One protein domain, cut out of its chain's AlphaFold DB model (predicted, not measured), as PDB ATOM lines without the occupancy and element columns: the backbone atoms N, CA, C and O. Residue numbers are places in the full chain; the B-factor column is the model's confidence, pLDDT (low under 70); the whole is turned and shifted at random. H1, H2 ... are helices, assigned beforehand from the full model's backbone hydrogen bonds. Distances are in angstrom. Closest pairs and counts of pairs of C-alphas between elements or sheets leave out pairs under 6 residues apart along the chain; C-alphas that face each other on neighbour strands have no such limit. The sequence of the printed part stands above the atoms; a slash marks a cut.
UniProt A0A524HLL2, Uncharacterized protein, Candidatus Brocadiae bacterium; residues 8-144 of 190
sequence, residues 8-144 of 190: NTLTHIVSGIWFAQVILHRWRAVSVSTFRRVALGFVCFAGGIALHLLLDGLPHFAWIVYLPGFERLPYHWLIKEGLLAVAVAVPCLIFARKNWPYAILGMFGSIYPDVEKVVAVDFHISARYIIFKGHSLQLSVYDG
ATOM      1  N   ASN A   8     -20.802  23.423  35.483       64.94
ATOM      2  CA  ASN A   8     -21.730  22.693  36.362       64.94
ATOM      3  C   ASN A   8     -21.014  21.884  37.454       64.94
ATOM      4  O   ASN A   8     -21.422  21.920  38.615       64.94
ATOM      5  N   THR A   9     -19.892  21.228  37.132       65.44
ATOM      6  CA  THR A   9     -19.098  20.432  38.093       65.44
ATOM      7  C   THR A   9     -18.634  21.274  39.289       65.44
ATOM      8  O   THR A   9     -18.639  20.818  40.434       65.44
ATOM      9  N   LEU A  10     -18.267  22.535  39.037       71.12
ATOM     10  CA  LEU A  10     -17.801  23.465  40.067       71.12
ATOM     11  C   LEU A  10     -18.914  23.803  41.054       71.12
ATOM     12  O   LEU A  10     -18.693  23.765  42.266       71.12
ATOM     13  N   THR A  11     -20.112  24.090  40.547       71.19
ATOM     14  CA  THR A  11     -21.252  24.456  41.390       71.19
ATOM     15  C   THR A  11     -21.675  23.295  42.284       71.19
ATOM     16  O   THR A  11     -21.875  23.502  43.482       71.19
ATOM     17  N   HIS A  12     -21.696  22.064  41.765       76.94
ATOM     18  CA  HIS A  12     -21.975  20.867  42.562       76.94
ATOM     19  C   HIS A  12     -20.954  20.673  43.693       76.94
ATOM     20  O   HIS A  12     -21.333  20.537  44.857       76.94
ATOM     21  N   ILE A  13     -19.657  20.775  43.389       77.69
ATOM     22  CA  ILE A  13     -18.568  20.661  44.374       77.69
ATOM     23  C   ILE A  13     -18.674  21.716  45.473       77.69
ATOM     24  O   ILE A  13     -18.612  21.393  46.663       77.69
ATOM     25  N   VAL A  14     -18.848  22.976  45.076       79.06
ATOM     26  CA  VAL A  14     -18.979  24.107  45.997       79.06
ATOM     27  C   VAL A  14     -20.191  23.890  46.894       79.06
ATOM     28  O   VAL A  14     -20.065  23.946  48.117       79.06
ATOM     29  N   SER A  15     -21.339  23.558  46.307       80.38
ATOM     30  CA  SER A  15     -22.590  23.347  47.033       80.38
ATOM     31  C   SER A  15     -22.458  22.262  48.117       80.38
ATOM     32  O   SER A  15     -22.838  22.498  49.268       80.38
ATOM     33  N   GLY A  16     -21.811  21.131  47.813       81.88
ATOM     34  CA  GLY A  16     -21.563  20.047  48.767       81.88
ATOM     35  C   GLY A  16     -20.669  20.436  49.936       81.88
ATOM     36  O   GLY A  16     -20.973  20.132  51.094       81.88
ATOM     37  N   ILE A  17     -19.569  21.135  49.642       82.69
ATOM     38  CA  ILE A  17     -18.652  21.641  50.670       82.69
ATOM     39  C   ILE A  17     -19.386  22.626  51.589       82.69
ATOM     40  O   ILE A  17     -19.248  22.546  52.815       82.69
ATOM     41  N   TRP A  18     -20.198  23.521  51.021       79.81
ATOM     42  CA  TRP A  18     -20.979  24.498  51.782       79.81
ATOM     43  C   TRP A  18     -22.058  23.853  52.645       79.81
ATOM     44  O   TRP A  18     -22.164  24.196  53.823       79.81
ATOM     45  N   PHE A  19     -22.812  22.888  52.116       83.19
ATOM     46  CA  PHE A  19     -23.819  22.164  52.894       83.19
ATOM     47  C   PHE A  19     -23.202  21.531  54.148       83.19
ATOM     48  O   PHE A  19     -23.711  21.709  55.259       83.19
ATOM     49  N   ALA A  20     -22.055  20.864  53.990       80.44
ATOM     50  CA  ALA A  20     -21.332  20.275  55.109       80.44
ATOM     51  C   ALA A  20     -20.914  21.331  56.151       80.44
ATOM     52  O   ALA A  20     -21.069  21.100  57.351       80.44
ATOM     53  N   GLN A  21     -20.441  22.509  55.722       81.12
ATOM     54  CA  GLN A  21     -20.115  23.604  56.645       81.12
ATOM     55  C   GLN A  21     -21.340  24.104  57.422       81.12
ATOM     56  O   GLN A  21     -21.241  24.305  58.634       81.12
ATOM     57  N   VAL A  22     -22.490  24.265  56.763       79.38
ATOM     58  CA  VAL A  22     -23.730  24.739  57.400       79.38
ATOM     59  C   VAL A  22     -24.227  23.746  58.450       79.38
ATOM     60  O   VAL A  22     -24.528  24.141  59.578       79.38
ATOM     61  N   ILE A  23     -24.264  22.453  58.119       80.31
ATOM     62  CA  ILE A  23     -24.676  21.404  59.062       80.31
ATOM     63  C   ILE A  23     -23.744  21.361  60.274       80.31
ATOM     64  O   ILE A  23     -24.207  21.319  61.414       80.31
ATOM     65  N   LEU A  24     -22.432  21.443  60.053       76.94
ATOM     66  CA  LEU A  24     -21.444  21.449  61.132       76.94
ATOM     67  C   LEU A  24     -21.543  22.688  62.017       76.94
ATOM     68  O   LEU A  24     -21.349  22.583  63.226       76.94
ATOM     69  N   HIS A  25     -21.859  23.848  61.442       73.81
ATOM     70  CA  HIS A  25     -22.109  25.058  62.217       73.81
ATOM     71  C   HIS A  25     -23.354  24.907  63.106       73.81
ATOM     72  O   HIS A  25     -23.343  25.330  64.257       73.81
ATOM     73  N   ARG A  26     -24.407  24.233  62.625       71.00
ATOM     74  CA  ARG A  26     -25.627  23.966  63.407       71.00
ATOM     75  C   ARG A  26     -25.450  22.889  64.477       71.00
ATOM     76  O   ARG A  26     -26.114  22.942  65.506       71.00
ATOM     77  N   TRP A  27     -24.555  21.930  64.260       69.12
ATOM     78  CA  TRP A  27     -24.272  20.834  65.197       69.12
ATOM     79  C   TRP A  27     -23.098  21.112  66.147       69.12
ATOM     80  O   TRP A  27     -22.616  20.200  66.814       69.12
ATOM     81  N   ARG A  28     -22.642  22.367  66.256       59.69
ATOM     82  CA  ARG A  28     -21.425  22.755  66.994       59.69
ATOM     83  C   ARG A  28     -21.477  22.668  68.521       59.69
ATOM     84  O   ARG A  28     -20.535  23.092  69.182       59.69
ATOM     85  N   ALA A  29     -22.511  22.074  69.092       48.22
ATOM     86  CA  ALA A  29     -22.563  21.782  70.512       48.22
ATOM     87  C   ALA A  29     -22.596  20.267  70.708       48.22
ATOM     88  O   ALA A  29     -23.304  19.566  69.995       48.22
ATOM     89  N   VAL A  30     -21.898  19.795  71.741       48.97
ATOM     90  CA  VAL A  30     -21.874  18.425  72.281       48.97
ATOM     91  C   VAL A  30     -20.651  17.601  71.869       48.97
ATOM     92  O   VAL A  30     -20.363  17.381  70.694       48.97
ATOM     93  N   SER A  31     -19.947  17.089  72.883       51.69
ATOM     94  CA  SER A  31     -18.936  16.042  72.756       51.69
ATOM     95  C   SER A  31     -19.537  14.838  72.021       51.69
ATOM     96  O   SER A  31     -20.314  14.044  72.547       51.69
ATOM     97  N   VAL A  32     -19.243  14.746  70.728       61.81
ATOM     98  CA  VAL A  32     -19.844  13.741  69.854       61.81
ATOM     99  C   VAL A  32     -19.083  12.425  69.973       61.81
ATOM    100  O   VAL A  32     -17.900  12.346  69.626       61.81
ATOM    101  N   SER A  33     -19.794  11.395  70.440       80.94
ATOM    102  CA  SER A  33     -19.365   9.996  70.381       80.94
ATOM    103  C   SER A  33     -18.988   9.595  68.951       80.94
ATOM    104  O   SER A  33     -19.472  10.186  67.981       80.94
ATOM    105  N   THR A  34     -18.150   8.564  68.801       84.62
ATOM    106  CA  THR A  34     -17.718   8.043  67.489       84.62
ATOM    107  C   THR A  34     -18.899   7.795  66.552       84.62
ATOM    108  O   THR A  34     -18.864   8.204  65.395       84.62
ATOM    109  N   PHE A  35     -19.988   7.225  67.075       85.31
ATOM    110  CA  PHE A  35     -21.216   6.990  66.319       85.31
ATOM    111  C   PHE A  35     -21.801   8.275  65.713       85.31
ATOM    112  O   PHE A  35     -22.129   8.308  64.529       85.31
ATOM    113  N   ARG A  36     -21.877   9.366  66.486       83.31
ATOM    114  CA  ARG A  36     -22.408  10.645  65.989       83.31
ATOM    115  C   ARG A  36     -21.514  11.276  64.925       83.31
ATOM    116  O   ARG A  36     -22.034  11.885  63.999       83.31
ATOM    117  N   ARG A  37     -20.191  11.107  65.019       84.38
ATOM    118  CA  ARG A  37     -19.253  11.569  63.977       84.38
ATOM    119  C   ARG A  37     -19.465  10.825  62.662       84.38
ATOM    120  O   ARG A  37     -19.513  11.449  61.610       84.38
ATOM    121  N   VAL A  38     -19.646   9.505  62.724       87.88
ATOM    122  CA  VAL A  38     -19.955   8.692  61.539       87.88
ATOM    123  C   VAL A  38     -21.299   9.103  60.938       87.88
ATOM    124  O   VAL A  38     -21.373   9.370  59.741       87.88
ATOM    125  N   ALA A  39     -22.337   9.242  61.768       88.06
ATOM    126  CA  ALA A  39     -23.653   9.697  61.322       88.06
ATOM    127  C   ALA A  39     -23.587  11.082  60.656       88.06
ATOM    128  O   ALA A  39     -24.184  11.292  59.607       88.06
ATOM    129  N   LEU A  40     -22.809  12.010  61.216       86.94
ATOM    130  CA  LEU A  40     -22.587  13.336  60.644       86.94
ATOM    131  C   LEU A  40     -21.883  13.282  59.288       86.94
ATOM    132  O   LEU A  40     -22.260  14.009  58.372       86.94
ATOM    133  N   GLY A  41     -20.900  12.395  59.139       88.38
ATOM    134  CA  GLY A  41     -20.267  12.128  57.851       88.38
ATOM    135  C   GLY A  41     -21.271  11.648  56.805       88.38
ATOM    136  O   GLY A  41     -21.306  12.185  55.700       88.38
ATOM    137  N   PHE A  42     -22.135  10.704  57.183       91.38
ATOM    138  CA  PHE A  42     -23.196  10.207  56.310       91.38
ATOM    139  C   PHE A  42     -24.195  11.307  55.929       91.38
ATOM    140  O   PHE A  42     -24.546  11.426  54.761       91.38
ATOM    141  N   VAL A  43     -24.597  12.158  56.879       89.31
ATOM    142  CA  VAL A  43     -25.474  13.312  56.614       89.31
ATOM    143  C   VAL A  43     -24.826  14.294  55.639       89.31
ATOM    144  O   VAL A  43     -25.498  14.765  54.726       89.31
ATOM    145  N   CYS A  44     -23.531  14.587  55.787       89.50
ATOM    146  CA  CYS A  44     -22.823  15.471  54.859       89.50
ATOM    147  C   CYS A  44     -22.782  14.878  53.446       89.50
ATOM    148  O   CYS A  44     -23.080  15.580  52.486       89.50
ATOM    149  N   PHE A  45     -22.471  13.585  53.326       91.44
ATOM    150  CA  PHE A  45     -22.442  12.887  52.041       91.44
ATOM    151  C   PHE A  45     -23.829  12.832  51.380       91.44
ATOM    152  O   PHE A  45     -23.991  13.259  50.240       91.44
ATOM    153  N   ALA A  46     -24.851  12.379  52.108       89.19
ATOM    154  CA  ALA A  46     -26.222  12.298  51.606       89.19
ATOM    155  C   ALA A  46     -26.794  13.680  51.252       89.19
ATOM    156  O   ALA A  46     -27.501  13.822  50.258       89.19
ATOM    157  N   GLY A  47     -26.463  14.710  52.034       85.56
ATOM    158  CA  GLY A  47     -26.833  16.088  51.732       85.56
ATOM    159  C   GLY A  47     -26.151  16.629  50.479       85.56
ATOM    160  O   GLY A  47     -26.801  17.310  49.694       85.56
ATOM    161  N   GLY A  48     -24.887  16.263  50.243       87.88
ATOM    162  CA  GLY A  48     -24.201  16.538  48.981       87.88
ATOM    163  C   GLY A  48     -24.919  15.913  47.782       87.88
ATOM    164  O   GLY A  48     -25.212  16.610  46.817       87.88
ATOM    165  N   ILE A  49     -25.303  14.632  47.879       86.06
ATOM    166  CA  ILE A  49     -26.113  13.963  46.844       86.06
ATOM    167  C   ILE A  49     -27.425  14.716  46.618       86.06
ATOM    168  O   ILE A  49     -27.780  15.016  45.483       86.06
ATOM    169  N   ALA A  50     -28.162  15.018  47.689       82.56
ATOM    170  CA  ALA A  50     -29.456  15.685  47.581       82.56
ATOM    171  C   ALA A  50     -29.333  17.061  46.913       82.56
ATOM    172  O   ALA A  50     -30.175  17.423  46.096       82.56
ATOM    173  N   LEU A  51     -28.274  17.806  47.234       83.31
ATOM    174  CA  LEU A  51     -28.009  19.110  46.646       83.31
ATOM    175  C   LEU A  51     -27.596  18.999  45.179       83.31
ATOM    176  O   LEU A  51     -28.067  19.795  44.375       83.31
ATOM    177  N   HIS A  52     -26.811  17.979  44.817       84.69
ATOM    178  CA  HIS A  52     -26.529  17.652  43.418       84.69
ATOM    179  C   HIS A  52     -27.809  17.379  42.637       84.69
ATOM    180  O   HIS A  52     -28.052  18.004  41.615       84.69
ATOM    181  N   LEU A  53     -28.658  16.475  43.128       79.25
ATOM    182  CA  LEU A  53     -29.915  16.128  42.460       79.25
ATOM    183  C   LEU A  53     -30.873  17.326  42.371       79.25
ATOM    184  O   LEU A  53     -31.591  17.464  41.385       79.25
ATOM    185  N   LEU A  54     -30.887  18.195  43.389       77.44
ATOM    186  CA  LEU A  54     -31.675  19.427  43.382       77.44
ATOM    187  C   LEU A  54     -31.167  20.402  42.318       77.44
ATOM    188  O   LEU A  54     -31.979  20.959  41.584       77.44
ATOM    189  N   LEU A  55     -29.848  20.602  42.252       73.81
ATOM    190  CA  LEU A  55     -29.215  21.453  41.252       73.81
ATOM    191  C   LEU A  55     -29.477  20.899  39.853       73.81
ATOM    192  O   LEU A  55     -30.034  21.619  39.043       73.81
ATOM    193  N   ASP A  56     -29.235  19.617  39.596       70.56
ATOM    194  CA  ASP A  56     -29.520  18.988  38.295       70.56
ATOM    195  C   ASP A  56     -31.017  19.029  37.908       70.56
ATOM    196  O   ASP A  56     -31.346  18.955  36.724       70.56
ATOM    197  N   GLY A  57     -31.931  19.176  38.875       64.62
ATOM    198  CA  GLY A  57     -33.359  19.409  38.630       64.62
ATOM    199  C   GLY A  57     -33.706  20.837  38.184       64.62
ATOM    200  O   GLY A  57     -34.824  21.080  37.723       64.62
ATOM    201  N   LEU A  58     -32.775  21.786  38.309       62.09
ATOM    202  CA  LEU A  58     -32.917  23.143  37.792       62.09
ATOM    203  C   LEU A  58     -32.497  23.196  36.312       62.09
ATOM    204  O   LEU A  58     -31.540  22.525  35.909       62.09
ATOM    205  N   PRO A  59     -33.149  24.042  35.491       53.19
ATOM    206  CA  PRO A  59     -32.667  24.328  34.145       53.19
ATOM    207  C   PRO A  59     -31.185  24.738  34.191       53.19
ATOM    208  O   PRO A  59     -30.802  25.542  35.039       53.19
ATOM    209  N   HIS A  60     -30.371  24.206  33.272       55.03
ATOM    210  CA  HIS A  60     -28.940  24.512  33.059       55.03
ATOM    211  C   HIS A  60     -27.902  23.911  34.010       55.03
ATOM    212  O   HIS A  60     -26.764  23.755  33.577       55.03
ATOM    213  N   PHE A  61     -28.259  23.502  35.226       51.00
ATOM    214  CA  PHE A  61     -27.321  22.797  36.114       51.00
ATOM    215  C   PHE A  61     -27.160  21.326  35.759       51.00
ATOM    216  O   PHE A  61     -26.143  20.738  36.113       51.00
ATOM    217  N   ALA A  62     -28.105  20.782  34.988       52.09
ATOM    218  CA  ALA A  62     -28.027  19.446  34.439       52.09
ATOM    219  C   ALA A  62     -26.685  19.237  33.726       52.09
ATOM    220  O   ALA A  62     -26.427  19.773  32.647       52.09
ATOM    221  N   TRP A  63     -25.832  18.422  34.341       48.53
ATOM    222  CA  TRP A  63     -24.512  18.053  33.824       48.53
ATOM    223  C   TRP A  63     -24.566  17.452  32.405       48.53
ATOM    224  O   TRP A  63     -23.590  17.467  31.659       48.53
ATOM    225  N   ILE A  64     -25.742  16.966  31.994       46.03
ATOM    226  CA  ILE A  64     -25.975  16.392  30.675       46.03
ATOM    227  C   ILE A  64     -26.419  17.490  29.716       46.03
ATOM    228  O   ILE A  64     -27.595  17.633  29.375       46.03
ATOM    229  N   VAL A  65     -25.430  18.198  29.192       41.91
ATOM    230  CA  VAL A  65     -25.496  18.587  27.795       41.91
ATOM    231  C   VAL A  65     -24.550  17.640  27.052       41.91
ATOM    232  O   VAL A  65     -23.376  17.533  27.391       41.91
ATOM    233  N   TYR A  66     -25.084  16.936  26.049       45.06
ATOM    234  CA  TYR A  66     -24.345  16.213  24.999       45.06
ATOM    235  C   TYR A  66     -23.987  14.726  25.191       45.06
ATOM    236  O   TYR A  66     -22.839  14.336  25.024       45.06
ATOM    237  N   LEU A  67     -24.972  13.845  25.372       42.91
ATOM    238  CA  LEU A  67     -24.781  12.408  25.088       42.91
ATOM    239  C   LEU A  67     -25.285  11.892  23.725       42.91
ATOM    240  O   LEU A  67     -24.672  10.955  23.224       42.91
ATOM    241  N   PRO A  68     -26.269  12.495  23.021       41.75
ATOM    242  CA  PRO A  68     -26.716  11.933  21.742       41.75
ATOM    243  C   PRO A  68     -25.684  12.060  20.608       41.75
ATOM    244  O   PRO A  68     -25.848  11.435  19.568       41.75
ATOM    245  N   GLY A  69     -24.646  12.893  20.770       43.28
ATOM    246  CA  GLY A  69     -23.663  13.191  19.719       43.28
ATOM    247  C   GLY A  69     -22.230  12.733  19.999       43.28
ATOM    248  O   GLY A  69     -21.358  12.986  19.171       43.28
ATOM    249  N   PHE A  70     -21.960  12.107  21.150       44.16
ATOM    250  CA  PHE A  70     -20.594  11.949  21.660       44.16
ATOM    251  C   PHE A  70     -20.251  10.540  22.165       44.16
ATOM    252  O   PHE A  70     -19.401  10.399  23.038       44.16
ATOM    253  N   GLU A  71     -20.771   9.481  21.532       47.00
ATOM    254  CA  GLU A  71     -20.340   8.076  21.746       47.00
ATOM    255  C   GLU A  71     -18.819   7.831  21.557       47.00
ATOM    256  O   GLU A  71     -18.340   6.705  21.661       47.00
ATOM    257  N   ARG A  72     -18.028   8.865  21.238       48.47
ATOM    258  CA  ARG A  72     -16.582   8.800  20.998       48.47
ATOM    259  C   ARG A  72     -15.787   9.939  21.643       48.47
ATOM    260  O   ARG A  72     -14.631  10.121  21.257       48.47
ATOM    261  N   LEU A  73     -16.357  10.736  22.559       46.56
ATOM    262  CA  LEU A  73     -15.567  11.787  23.211       46.56
ATOM    263  C   LEU A  73     -14.566  11.175  24.211       46.56
ATOM    264  O   LEU A  73     -14.948  10.465  25.138       46.56
ATOM    265  N   PRO A  74     -13.268  11.430  24.036       50.19
ATOM    266  CA  PRO A  74     -12.214  10.781  24.811       50.19
ATOM    267  C   PRO A  74     -12.005  11.413  26.195       50.19
ATOM    268  O   PRO A  74     -11.800  12.619  26.276       50.19
ATOM    269  N   TYR A  75     -11.939  10.578  27.250       53.12
ATOM    270  CA  TYR A  75     -11.680  10.825  28.699       53.12
ATOM    271  C   TYR A  75     -10.860  12.075  29.110       53.12
ATOM    272  O   TYR A  75     -11.071  12.636  30.182       53.12
ATOM    273  N   HIS A  76      -9.989  12.599  28.253       54.00
ATOM    274  CA  HIS A  76      -9.216  13.812  28.514       54.00
ATOM    275  C   HIS A  76     -10.024  15.118  28.636       54.00
ATOM    276  O   HIS A  76      -9.529  16.085  29.211       54.00
ATOM    277  N   TRP A  77     -11.261  15.172  28.146       53.75
ATOM    278  CA  TRP A  77     -12.226  16.235  28.466       53.75
ATOM    279  C   TRP A  77     -12.544  16.358  29.965       53.75
ATOM    280  O   TRP A  77     -12.448  17.459  30.511       53.75
ATOM    281  N   LEU A  78     -12.805  15.244  30.657       57.72
ATOM    282  CA  LEU A  78     -13.054  15.219  32.105       57.72
ATOM    283  C   LEU A  78     -11.834  15.679  32.917       57.72
ATOM    284  O   LEU A  78     -11.984  16.179  34.028       57.72
ATOM    285  N   ILE A  79     -10.622  15.582  32.357       60.47
ATOM    286  CA  ILE A  79      -9.398  16.074  33.006       60.47
ATOM    287  C   ILE A  79      -9.450  17.598  33.184       60.47
ATOM    288  O   ILE A  79      -9.037  18.094  34.228       60.47
ATOM    289  N   LYS A  80      -9.973  18.359  32.212       63.94
ATOM    290  CA  LYS A  80     -10.061  19.829  32.323       63.94
ATOM    291  C   LYS A  80     -11.049  20.256  33.409       63.94
ATOM    292  O   LYS A  80     -10.708  21.099  34.233       63.94
ATOM    293  N   GLU A  81     -12.222  19.631  33.435       62.62
ATOM    294  CA  GLU A  81     -13.228  19.807  34.492       62.62
ATOM    295  C   GLU A  81     -12.650  19.430  35.858       62.62
ATOM    296  O   GLU A  81     -12.757  20.199  36.806       62.62
ATOM    297  N   GLY A  82     -11.945  18.296  35.945       63.44
ATOM    298  CA  GLY A  82     -11.265  17.849  37.158       63.44
ATOM    299  C   GLY A  82     -10.206  18.839  37.656       63.44
ATOM    300  O   GLY A  82     -10.128  19.106  38.852       63.44
ATOM    301  N   LEU A  83      -9.420  19.438  36.758       67.00
ATOM    302  CA  LEU A  83      -8.426  20.455  37.121       67.00
ATOM    303  C   LEU A  83      -9.078  21.753  37.621       67.00
ATOM    304  O   LEU A  83      -8.635  22.307  38.628       67.00
ATOM    305  N   LEU A  84     -10.140  22.224  36.961       65.94
ATOM    306  CA  LEU A  84     -10.903  23.396  37.409       65.94
ATOM    307  C   LEU A  84     -11.600  23.126  38.751       65.94
ATOM    308  O   LEU A  84     -11.566  23.965  39.652       65.94
ATOM    309  N   ALA A  85     -12.160  21.929  38.915       69.38
ATOM    310  CA  ALA A  85     -12.756  21.452  40.153       69.38
ATOM    311  C   ALA A  85     -11.758  21.479  41.310       69.38
ATOM    312  O   ALA A  85     -12.089  21.977  42.383       69.38
ATOM    313  N   VAL A  86     -10.522  21.025  41.093       72.38
ATOM    314  CA  VAL A  86      -9.452  21.103  42.098       72.38
ATOM    315  C   VAL A  86      -9.138  22.558  42.460       72.38
ATOM    316  O   VAL A  86      -9.026  22.874  43.647       72.38
ATOM    317  N   ALA A  87      -9.049  23.455  41.473       71.69
ATOM    318  CA  ALA A  87      -8.758  24.872  41.704       71.69
ATOM    319  C   ALA A  87      -9.819  25.576  42.571       71.69
ATOM    320  O   ALA A  87      -9.485  26.512  43.296       71.69
ATOM    321  N   VAL A  88     -11.071  25.110  42.540       73.00
ATOM    322  CA  VAL A  88     -12.170  25.633  43.368       73.00
ATOM    323  C   VAL A  88     -12.297  24.884  44.698       73.00
ATOM    324  O   VAL A  88     -12.473  25.503  45.751       73.00
ATOM    325  N   ALA A  89     -12.150  23.560  44.687       75.56
ATOM    326  CA  ALA A  89     -12.246  22.730  45.881       75.56
ATOM    327  C   ALA A  89     -11.170  23.091  46.912       75.56
ATOM    328  O   ALA A  89     -11.469  23.170  48.100       75.56
ATOM    329  N   VAL A  90      -9.931  23.352  46.479       79.38
ATOM    330  CA  VAL A  90      -8.811  23.646  47.388       79.38
ATOM    331  C   VAL A  90      -9.076  24.893  48.253       79.38
ATOM    332  O   VAL A  90      -9.029  24.761  49.480       79.38
ATOM    333  N   PRO A  91      -9.423  26.074  47.703       74.75
ATOM    334  CA  PRO A  91      -9.822  27.234  48.504       74.75
ATOM    335  C   PRO A  91     -10.999  26.959  49.449       74.75
ATOM    336  O   PRO A  91     -10.945  27.334  50.624       74.75
ATOM    337  N   CYS A  92     -12.040  26.264  48.977       74.25
ATOM    338  CA  CYS A  92     -13.200  25.916  49.800       74.25
ATOM    339  C   CYS A  92     -12.817  25.000  50.975       74.25
ATOM    340  O   CYS A  92     -13.276  25.203  52.101       74.25
ATOM    341  N   LEU A  93     -11.928  24.032  50.747       80.88
ATOM    342  CA  LEU A  93     -11.412  23.131  51.777       80.88
ATOM    343  C   LEU A  93     -10.494  23.849  52.777       80.88
ATOM    344  O   LEU A  93     -10.562  23.566  53.975       80.88
ATOM    345  N   ILE A  94      -9.692  24.820  52.325       79.88
ATOM    346  CA  ILE A  94      -8.889  25.686  53.206       79.88
ATOM    347  C   ILE A  94      -9.803  26.504  54.126       79.88
ATOM    348  O   ILE A  94      -9.557  26.586  55.334       79.88
ATOM    349  N   PHE A  95     -10.886  27.070  53.590       74.56
ATOM    350  CA  PHE A  95     -11.878  27.784  54.397       74.56
ATOM    351  C   PHE A  95     -12.565  26.845  55.405       74.56
ATOM    352  O   PHE A  95     -12.736  27.181  56.579       74.56
ATOM    353  N   ALA A  96     -12.838  25.611  54.981       77.44
ATOM    354  CA  ALA A  96     -13.408  24.533  55.780       77.44
ATOM    355  C   ALA A  96     -12.418  23.818  56.725       77.44
ATOM    356  O   ALA A  96     -12.806  22.836  57.360       77.44
ATOM    357  N   ARG A  97     -11.162  24.274  56.866       79.00
ATOM    358  CA  ARG A  97     -10.055  23.531  57.517       79.00
ATOM    359  C   ARG A  97     -10.356  22.917  58.888       79.00
ATOM    360  O   ARG A  97      -9.846  21.849  59.206       79.00
ATOM    361  N   LYS A  98     -11.196  23.557  59.708       78.81
ATOM    362  CA  LYS A  98     -11.578  23.038  61.041       78.81
ATOM    363  C   LYS A  98     -12.430  21.762  60.966       78.81
ATOM    364  O   LYS A  98     -12.516  21.018  61.931       78.81
ATOM    365  N   ASN A  99     -13.050  21.533  59.815       82.00
ATOM    366  CA  ASN A  99     -14.107  20.568  59.554       82.00
ATOM    367  C   ASN A  99     -13.856  19.792  58.243       82.00
ATOM    368  O   ASN A  99     -14.788  19.251  57.643       82.00
ATOM    369  N   TRP A 100     -12.602  19.761  57.783       86.25
ATOM    370  CA  TRP A 100     -12.225  19.285  56.454       86.25
ATOM    371  C   TRP A 100     -12.712  17.866  56.094       86.25
ATOM    372  O   TRP A 100     -13.131  17.701  54.950       86.25
ATOM    373  N   PRO A 101     -12.796  16.860  57.000       88.62
ATOM    374  CA  PRO A 101     -13.236  15.522  56.599       88.62
ATOM    375  C   PRO A 101     -14.709  15.505  56.178       88.62
ATOM    376  O   PRO A 101     -15.082  14.835  55.224       88.62
ATOM    377  N   TYR A 102     -15.553  16.288  56.849       89.06
ATOM    378  CA  TYR A 102     -16.977  16.385  56.532       89.06
ATOM    379  C   TYR A 102     -17.232  17.213  55.271       89.06
ATOM    380  O   TYR A 102     -18.106  16.871  54.482       89.06
ATOM    381  N   ALA A 103     -16.441  18.270  55.059       86.25
ATOM    382  CA  ALA A 103     -16.453  19.036  53.815       86.25
ATOM    383  C   ALA A 103     -16.092  18.155  52.611       86.25
ATOM    384  O   ALA A 103     -16.769  18.201  51.589       86.25
ATOM    385  N   ILE A 104     -15.076  17.301  52.767       89.50
ATOM    386  CA  ILE A 104     -14.697  16.296  51.772       89.50
ATOM    387  C   ILE A 104     -15.841  15.306  51.528       89.50
ATOM    388  O   ILE A 104     -16.139  14.998  50.379       89.50
ATOM    389  N   LEU A 105     -16.519  14.829  52.576       90.00
ATOM    390  CA  LEU A 105     -17.669  13.933  52.414       90.00
ATOM    391  C   LEU A 105     -18.837  14.608  51.680       90.00
ATOM    392  O   LEU A 105     -19.424  13.987  50.802       90.00
ATOM    393  N   GLY A 106     -19.143  15.874  51.977       88.81
ATOM    394  CA  GLY A 106     -20.149  16.642  51.232       88.81
ATOM    395  C   GLY A 106     -19.771  16.858  49.765       88.81
ATOM    396  O   GLY A 106     -20.611  16.702  48.877       88.81
ATOM    397  N   MET A 107     -18.492  17.134  49.497       89.38
ATOM    398  CA  MET A 107     -17.942  17.217  48.142       89.38
ATOM    399  C   MET A 107     -18.105  15.897  47.382       89.38
ATOM    400  O   MET A 107     -18.661  15.889  46.289       89.38
ATOM    401  N   PHE A 108     -17.668  14.774  47.963       89.06
ATOM    402  CA  PHE A 108     -17.798  13.460  47.331       89.06
ATOM    403  C   PHE A 108     -19.254  13.056  47.130       89.06
ATOM    404  O   PHE A 108     -19.578  12.501  46.086       89.06
ATOM    405  N   GLY A 109     -20.128  13.367  48.088       87.88
ATOM    406  CA  GLY A 109     -21.564  13.158  47.941       87.88
ATOM    407  C   GLY A 109     -22.126  13.916  46.746       87.88
ATOM    408  O   GLY A 109     -22.901  13.363  45.980       87.88
ATOM    409  N   SER A 110     -21.673  15.151  46.534       86.50
ATOM    410  CA  SER A 110     -22.125  15.952  45.392       86.50
ATOM    411  C   SER A 110     -21.559  15.448  44.069       86.50
ATOM    412  O   SER A 110     -22.257  15.462  43.080       86.50
ATOM    413  N   ILE A 111     -20.330  14.927  44.026       82.88
ATOM    414  CA  ILE A 111     -19.751  14.367  42.789       82.88
ATOM    415  C   ILE A 111     -20.331  12.975  42.456       82.88
ATOM    416  O   ILE A 111     -20.328  12.551  41.300       82.88
ATOM    417  N   TYR A 112     -20.815  12.232  43.457       83.25
ATOM    418  CA  TYR A 112     -21.209  10.829  43.309       83.25
ATOM    419  C   TYR A 112     -22.210  10.553  42.165       83.25
ATOM    420  O   TYR A 112     -21.956   9.622  41.393       83.25
ATOM    421  N   PRO A 113     -23.303  11.326  41.982       81.88
ATOM    422  CA  PRO A 113     -24.249  11.082  40.891       81.88
ATOM    423  C   PRO A 113     -23.623  11.208  39.495       81.88
ATOM    424  O   PRO A 113     -24.006  10.470  38.588       81.88
ATOM    425  N   ASP A 114     -22.636  12.089  39.318       76.44
ATOM    426  CA  ASP A 114     -21.912  12.225  38.049       76.44
ATOM    427  C   ASP A 114     -20.925  11.076  37.825       76.44
ATOM    428  O   ASP A 114     -20.776  10.596  36.702       76.44
ATOM    429  N   VAL A 115     -20.311  10.548  38.886       75.88
ATOM    430  CA  VAL A 115     -19.497   9.325  38.778       75.88
ATOM    431  C   VAL A 115     -20.362   8.144  38.346       75.88
ATOM    432  O   VAL A 115     -19.973   7.418  37.435       75.88
ATOM    433  N   GLU A 116     -21.552   7.962  38.932       73.50
ATOM    434  CA  GLU A 116     -22.479   6.909  38.495       73.50
ATOM    435  C   GLU A 116     -22.873   7.053  37.018       73.50
ATOM    436  O   GLU A 116     -22.962   6.043  36.318       73.50
ATOM    437  N   LYS A 117     -23.077   8.283  36.527       72.38
ATOM    438  CA  LYS A 117     -23.328   8.569  35.103       72.38
ATOM    439  C   LYS A 117     -22.170   8.139  34.214       72.38
ATOM    440  O   LYS A 117     -22.385   7.375  33.277       72.38
ATOM    441  N   VAL A 118     -20.952   8.596  34.511       70.88
ATOM    442  CA  VAL A 118     -19.747   8.246  33.737       70.88
ATOM    443  C   VAL A 118     -19.562   6.733  33.712       70.88
ATOM    444  O   VAL A 118     -19.334   6.141  32.665       70.88
ATOM    445  N   VAL A 119     -19.734   6.076  34.856       70.94
ATOM    446  CA  VAL A 119     -19.623   4.621  34.975       70.94
ATOM    447  C   VAL A 119     -20.693   3.890  34.150       70.94
ATOM    448  O   VAL A 119     -20.404   2.891  33.491       70.94
ATOM    449  N   ALA A 120     -21.926   4.389  34.144       69.81
ATOM    450  CA  ALA A 120     -23.008   3.828  33.344       69.81
ATOM    451  C   ALA A 120     -22.760   3.951  31.835       69.81
ATOM    452  O   ALA A 120     -22.995   3.001  31.088       69.81
ATOM    453  N   VAL A 121     -22.301   5.125  31.402       68.19
ATOM    454  CA  VAL A 121     -22.161   5.489  29.992       68.19
ATOM    455  C   VAL A 121     -20.851   4.966  29.409       68.19
ATOM    456  O   VAL A 121     -20.886   4.221  28.433       68.19
ATOM    457  N   ASP A 122     -19.715   5.300  30.022       65.06
ATOM    458  CA  ASP A 122     -18.381   5.045  29.461       65.06
ATOM    459  C   ASP A 122     -17.911   3.610  29.717       65.06
ATOM    460  O   ASP A 122     -17.194   3.025  28.906       65.06
ATOM    461  N   PHE A 123     -18.311   3.023  30.848       69.25
ATOM    462  CA  PHE A 123     -17.920   1.660  31.229       69.25
ATOM    463  C   PHE A 123     -19.032   0.634  30.987       69.25
ATOM    464  O   PHE A 123     -18.871  -0.537  31.334       69.25
ATOM    465  N   HIS A 124     -20.157   1.065  30.400       69.19
ATOM    466  CA  HIS A 124     -21.327   0.235  30.100       69.19
ATOM    467  C   HIS A 124     -21.781  -0.630  31.287       69.19
ATOM    468  O   HIS A 124     -22.243  -1.766  31.120       69.19
ATOM    469  N   ILE A 125     -21.633  -0.114  32.514       69.62
ATOM    470  CA  ILE A 125     -22.042  -0.851  33.704       69.62
ATOM    471  C   ILE A 125     -23.558  -1.033  33.679       69.62
ATOM    472  O   ILE A 125     -24.329  -0.111  33.414       69.62
ATOM    473  N   SER A 126     -23.995  -2.260  33.973       75.88
ATOM    474  CA  SER A 126     -25.412  -2.605  33.988       75.88
ATOM    475  C   SER A 126     -26.199  -1.663  34.898       75.88
ATOM    476  O   SER A 126     -25.857  -1.481  36.068       75.88
ATOM    477  N   ALA A 127     -27.333  -1.173  34.393       68.06
ATOM    478  CA  ALA A 127     -28.214  -0.266  35.117       68.06
ATOM    479  C   ALA A 127     -28.703  -0.807  36.471       68.06
ATOM    480  O   ALA A 127     -29.236  -0.049  37.268       68.06
ATOM    481  N   ARG A 128     -28.552  -2.104  36.773       75.88
ATOM    482  CA  ARG A 128     -28.837  -2.672  38.104       75.88
ATOM    483  C   ARG A 128     -27.903  -2.171  39.215       75.88
ATOM    484  O   ARG A 128     -28.292  -2.266  40.370       75.88
ATOM    485  N   TYR A 129     -26.723  -1.658  38.865       75.88
ATOM    486  CA  TYR A 129     -25.725  -1.141  39.810       75.88
ATOM    487  C   TYR A 129     -25.734   0.387  39.939       75.88
ATOM    488  O   TYR A 129     -24.982   0.927  40.738       75.88
ATOM    489  N   ILE A 130     -26.577   1.068  39.163       73.94
ATOM    490  CA  ILE A 130     -26.769   2.517  39.231       73.94
ATOM    491  C   ILE A 130     -27.884   2.794  40.239       73.94
ATOM    492  O   ILE A 130     -29.004   2.292  40.067       73.94
ATOM    493  N   ILE A 131     -27.597   3.589  41.271       81.06
ATOM    494  CA  ILE A 131     -28.583   3.979  42.283       81.06
ATOM    495  C   ILE A 131     -29.532   5.030  41.695       81.06
ATOM    496  O   ILE A 131     -30.751   4.889  41.797       81.06
ATOM    497  N   PHE A 132     -29.000   6.034  40.995       73.56
ATOM    498  CA  PHE A 132     -29.780   7.154  40.462       73.56
ATOM    499  C   PHE A 132     -30.154   6.981  38.984       73.56
ATOM    500  O   PHE A 132     -29.920   7.858  38.166       73.56
ATOM    501  N   LYS A 133     -30.788   5.862  38.606       67.88
ATOM    502  CA  LYS A 133     -31.068   5.538  37.182       67.88
ATOM    503  C   LYS A 133     -31.830   6.620  36.416       67.88
ATOM    504  O   LYS A 133     -31.526   6.867  35.256       67.88
ATOM    505  N   GLY A 134     -32.834   7.227  37.056       63.88
ATOM    506  CA  GLY A 134     -33.656   8.275  36.438       63.88
ATOM    507  C   GLY A 134     -32.847   9.528  36.118       63.88
ATOM    508  O   GLY A 134     -33.043  10.129  35.074       63.88
ATOM    509  N   HIS A 135     -31.884   9.851  36.975       64.56
ATOM    510  CA  HIS A 135     -30.946  10.957  36.819       64.56
ATOM    511  C   HIS A 135     -29.839  10.639  35.818       64.56
ATOM    512  O   HIS A 135     -29.492  11.458  34.973       64.56
ATOM    513  N   SER A 136     -29.296   9.421  35.882       52.47
ATOM    514  CA  SER A 136     -28.142   9.045  35.073       52.47
ATOM    515  C   SER A 136     -28.458   8.835  33.592       52.47
ATOM    516  O   SER A 136     -27.542   8.762  32.779       52.47
ATOM    517  N   LEU A 137     -29.743   8.727  33.243       53.28
ATOM    518  CA  LEU A 137     -30.225   8.463  31.884       53.28
ATOM    519  C   LEU A 137     -31.125   9.582  31.329       53.28
ATOM    520  O   LEU A 137     -31.588   9.475  30.193       53.28
ATOM    521  N   GLN A 138     -31.395  10.643  32.099       51.09
ATOM    522  CA  GLN A 138     -32.176  11.789  31.630       51.09
ATOM    523  C   GLN A 138     -31.285  12.789  30.891       51.09
ATOM    524  O   GLN A 138     -30.370  13.380  31.453       51.09
ATOM    525  N   LEU A 139     -31.588  13.010  29.614       47.44
ATOM    526  CA  LEU A 139     -31.048  14.128  28.847       47.44
ATOM    527  C   LEU A 139     -31.750  15.409  29.303       47.44
ATOM    528  O   LEU A 139     -32.980  15.464  29.294       47.44
ATOM    529  N   SER A 140     -30.993  16.441  29.677       45.31
ATOM    530  CA  SER A 140     -31.575  17.767  29.884       45.31
ATOM    531  C   SER A 140     -32.100  18.286  28.554       45.31
ATOM    532  O   SER A 140     -31.335  18.500  27.615       45.31
ATOM    533  N   VAL A 141     -33.417  18.448  28.453       41.62
ATOM    534  CA  VAL A 141     -34.087  18.924  27.233       41.62
ATOM    535  C   VAL A 141     -34.533  20.385  27.362       41.62
ATOM    536  O   VAL A 141     -35.166  20.912  26.452       41.62
ATOM    537  N   TYR A 142     -34.246  21.044  28.490       44.41
ATOM    538  CA  TYR A 142     -34.849  22.329  28.842       44.41
ATOM    539  C   TYR A 142     -33.798  23.447  28.898       44.41
ATOM    540  O   TYR A 142     -33.070  23.568  29.881       44.41
ATOM    541  N   ASP A 143     -33.736  24.276  27.848       47.81
ATOM    542  CA  ASP A 143     -32.890  25.485  27.803       47.81
ATOM    543  C   ASP A 143     -33.574  26.738  28.389       47.81
ATOM    544  O   ASP A 143     -32.993  27.822  28.392       47.81
ATOM    545  N   GLY A 144     -34.825  26.608  28.850       47.88
ATOM    546  CA  GLY A 144     -35.612  27.681  29.460       47.88
ATOM    547  C   GLY A 144     -35.782  28.970  28.636       47.88
ATOM    548  O   GLY A 144     -36.379  29.914  29.147       47.88
TER     549      GLY A 144
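AT A GLANCE: This is residues 8 to 144 of the 190 residues of an uncharacterized protein of Candidatus Brocadiae bacterium (UniProt A0A524HLL2). H1, H2, H3 and short H5 pack round H4, the core of an elongated body. H1, H3 and H4 make a bundle, side by side. The 137 printed residues, with five named helices, H1 to H5, and no named strand, form a compact all-helix whole, radius of gyration of the C-alphas 16.1 A, spanning 53 by 32 by 30 A.

IN THESE COORDINATES: H4, residues 97 to 122, 34.6 A, ends at C-alpha 122 (-18.381, 5.045, 29.461). H1, residues 8 to 26, 27.4 A, begins at C-alpha 8 (-21.730, 22.693, 36.362). H2 is residues 34 to 56, 33.3 A, H3 76 to 95, 29.5 A, H5 133 to 136.

HOW THE PARTS SIT: The hub H4 touches H2 with residues 101 to 113 alone, closest C-alphas Gly 48 and Ser 110, 4.2 A, steep tilt 49 degrees. Every O i to N i+4 pair is within hydrogen-bond range in H1 and H2, 13 of 16 in H3, 18 of 22 in H4.

THE WHOLE: The printed part has no cut; link H2 to H3 is long; pLDDT is under 70 in 56 residues.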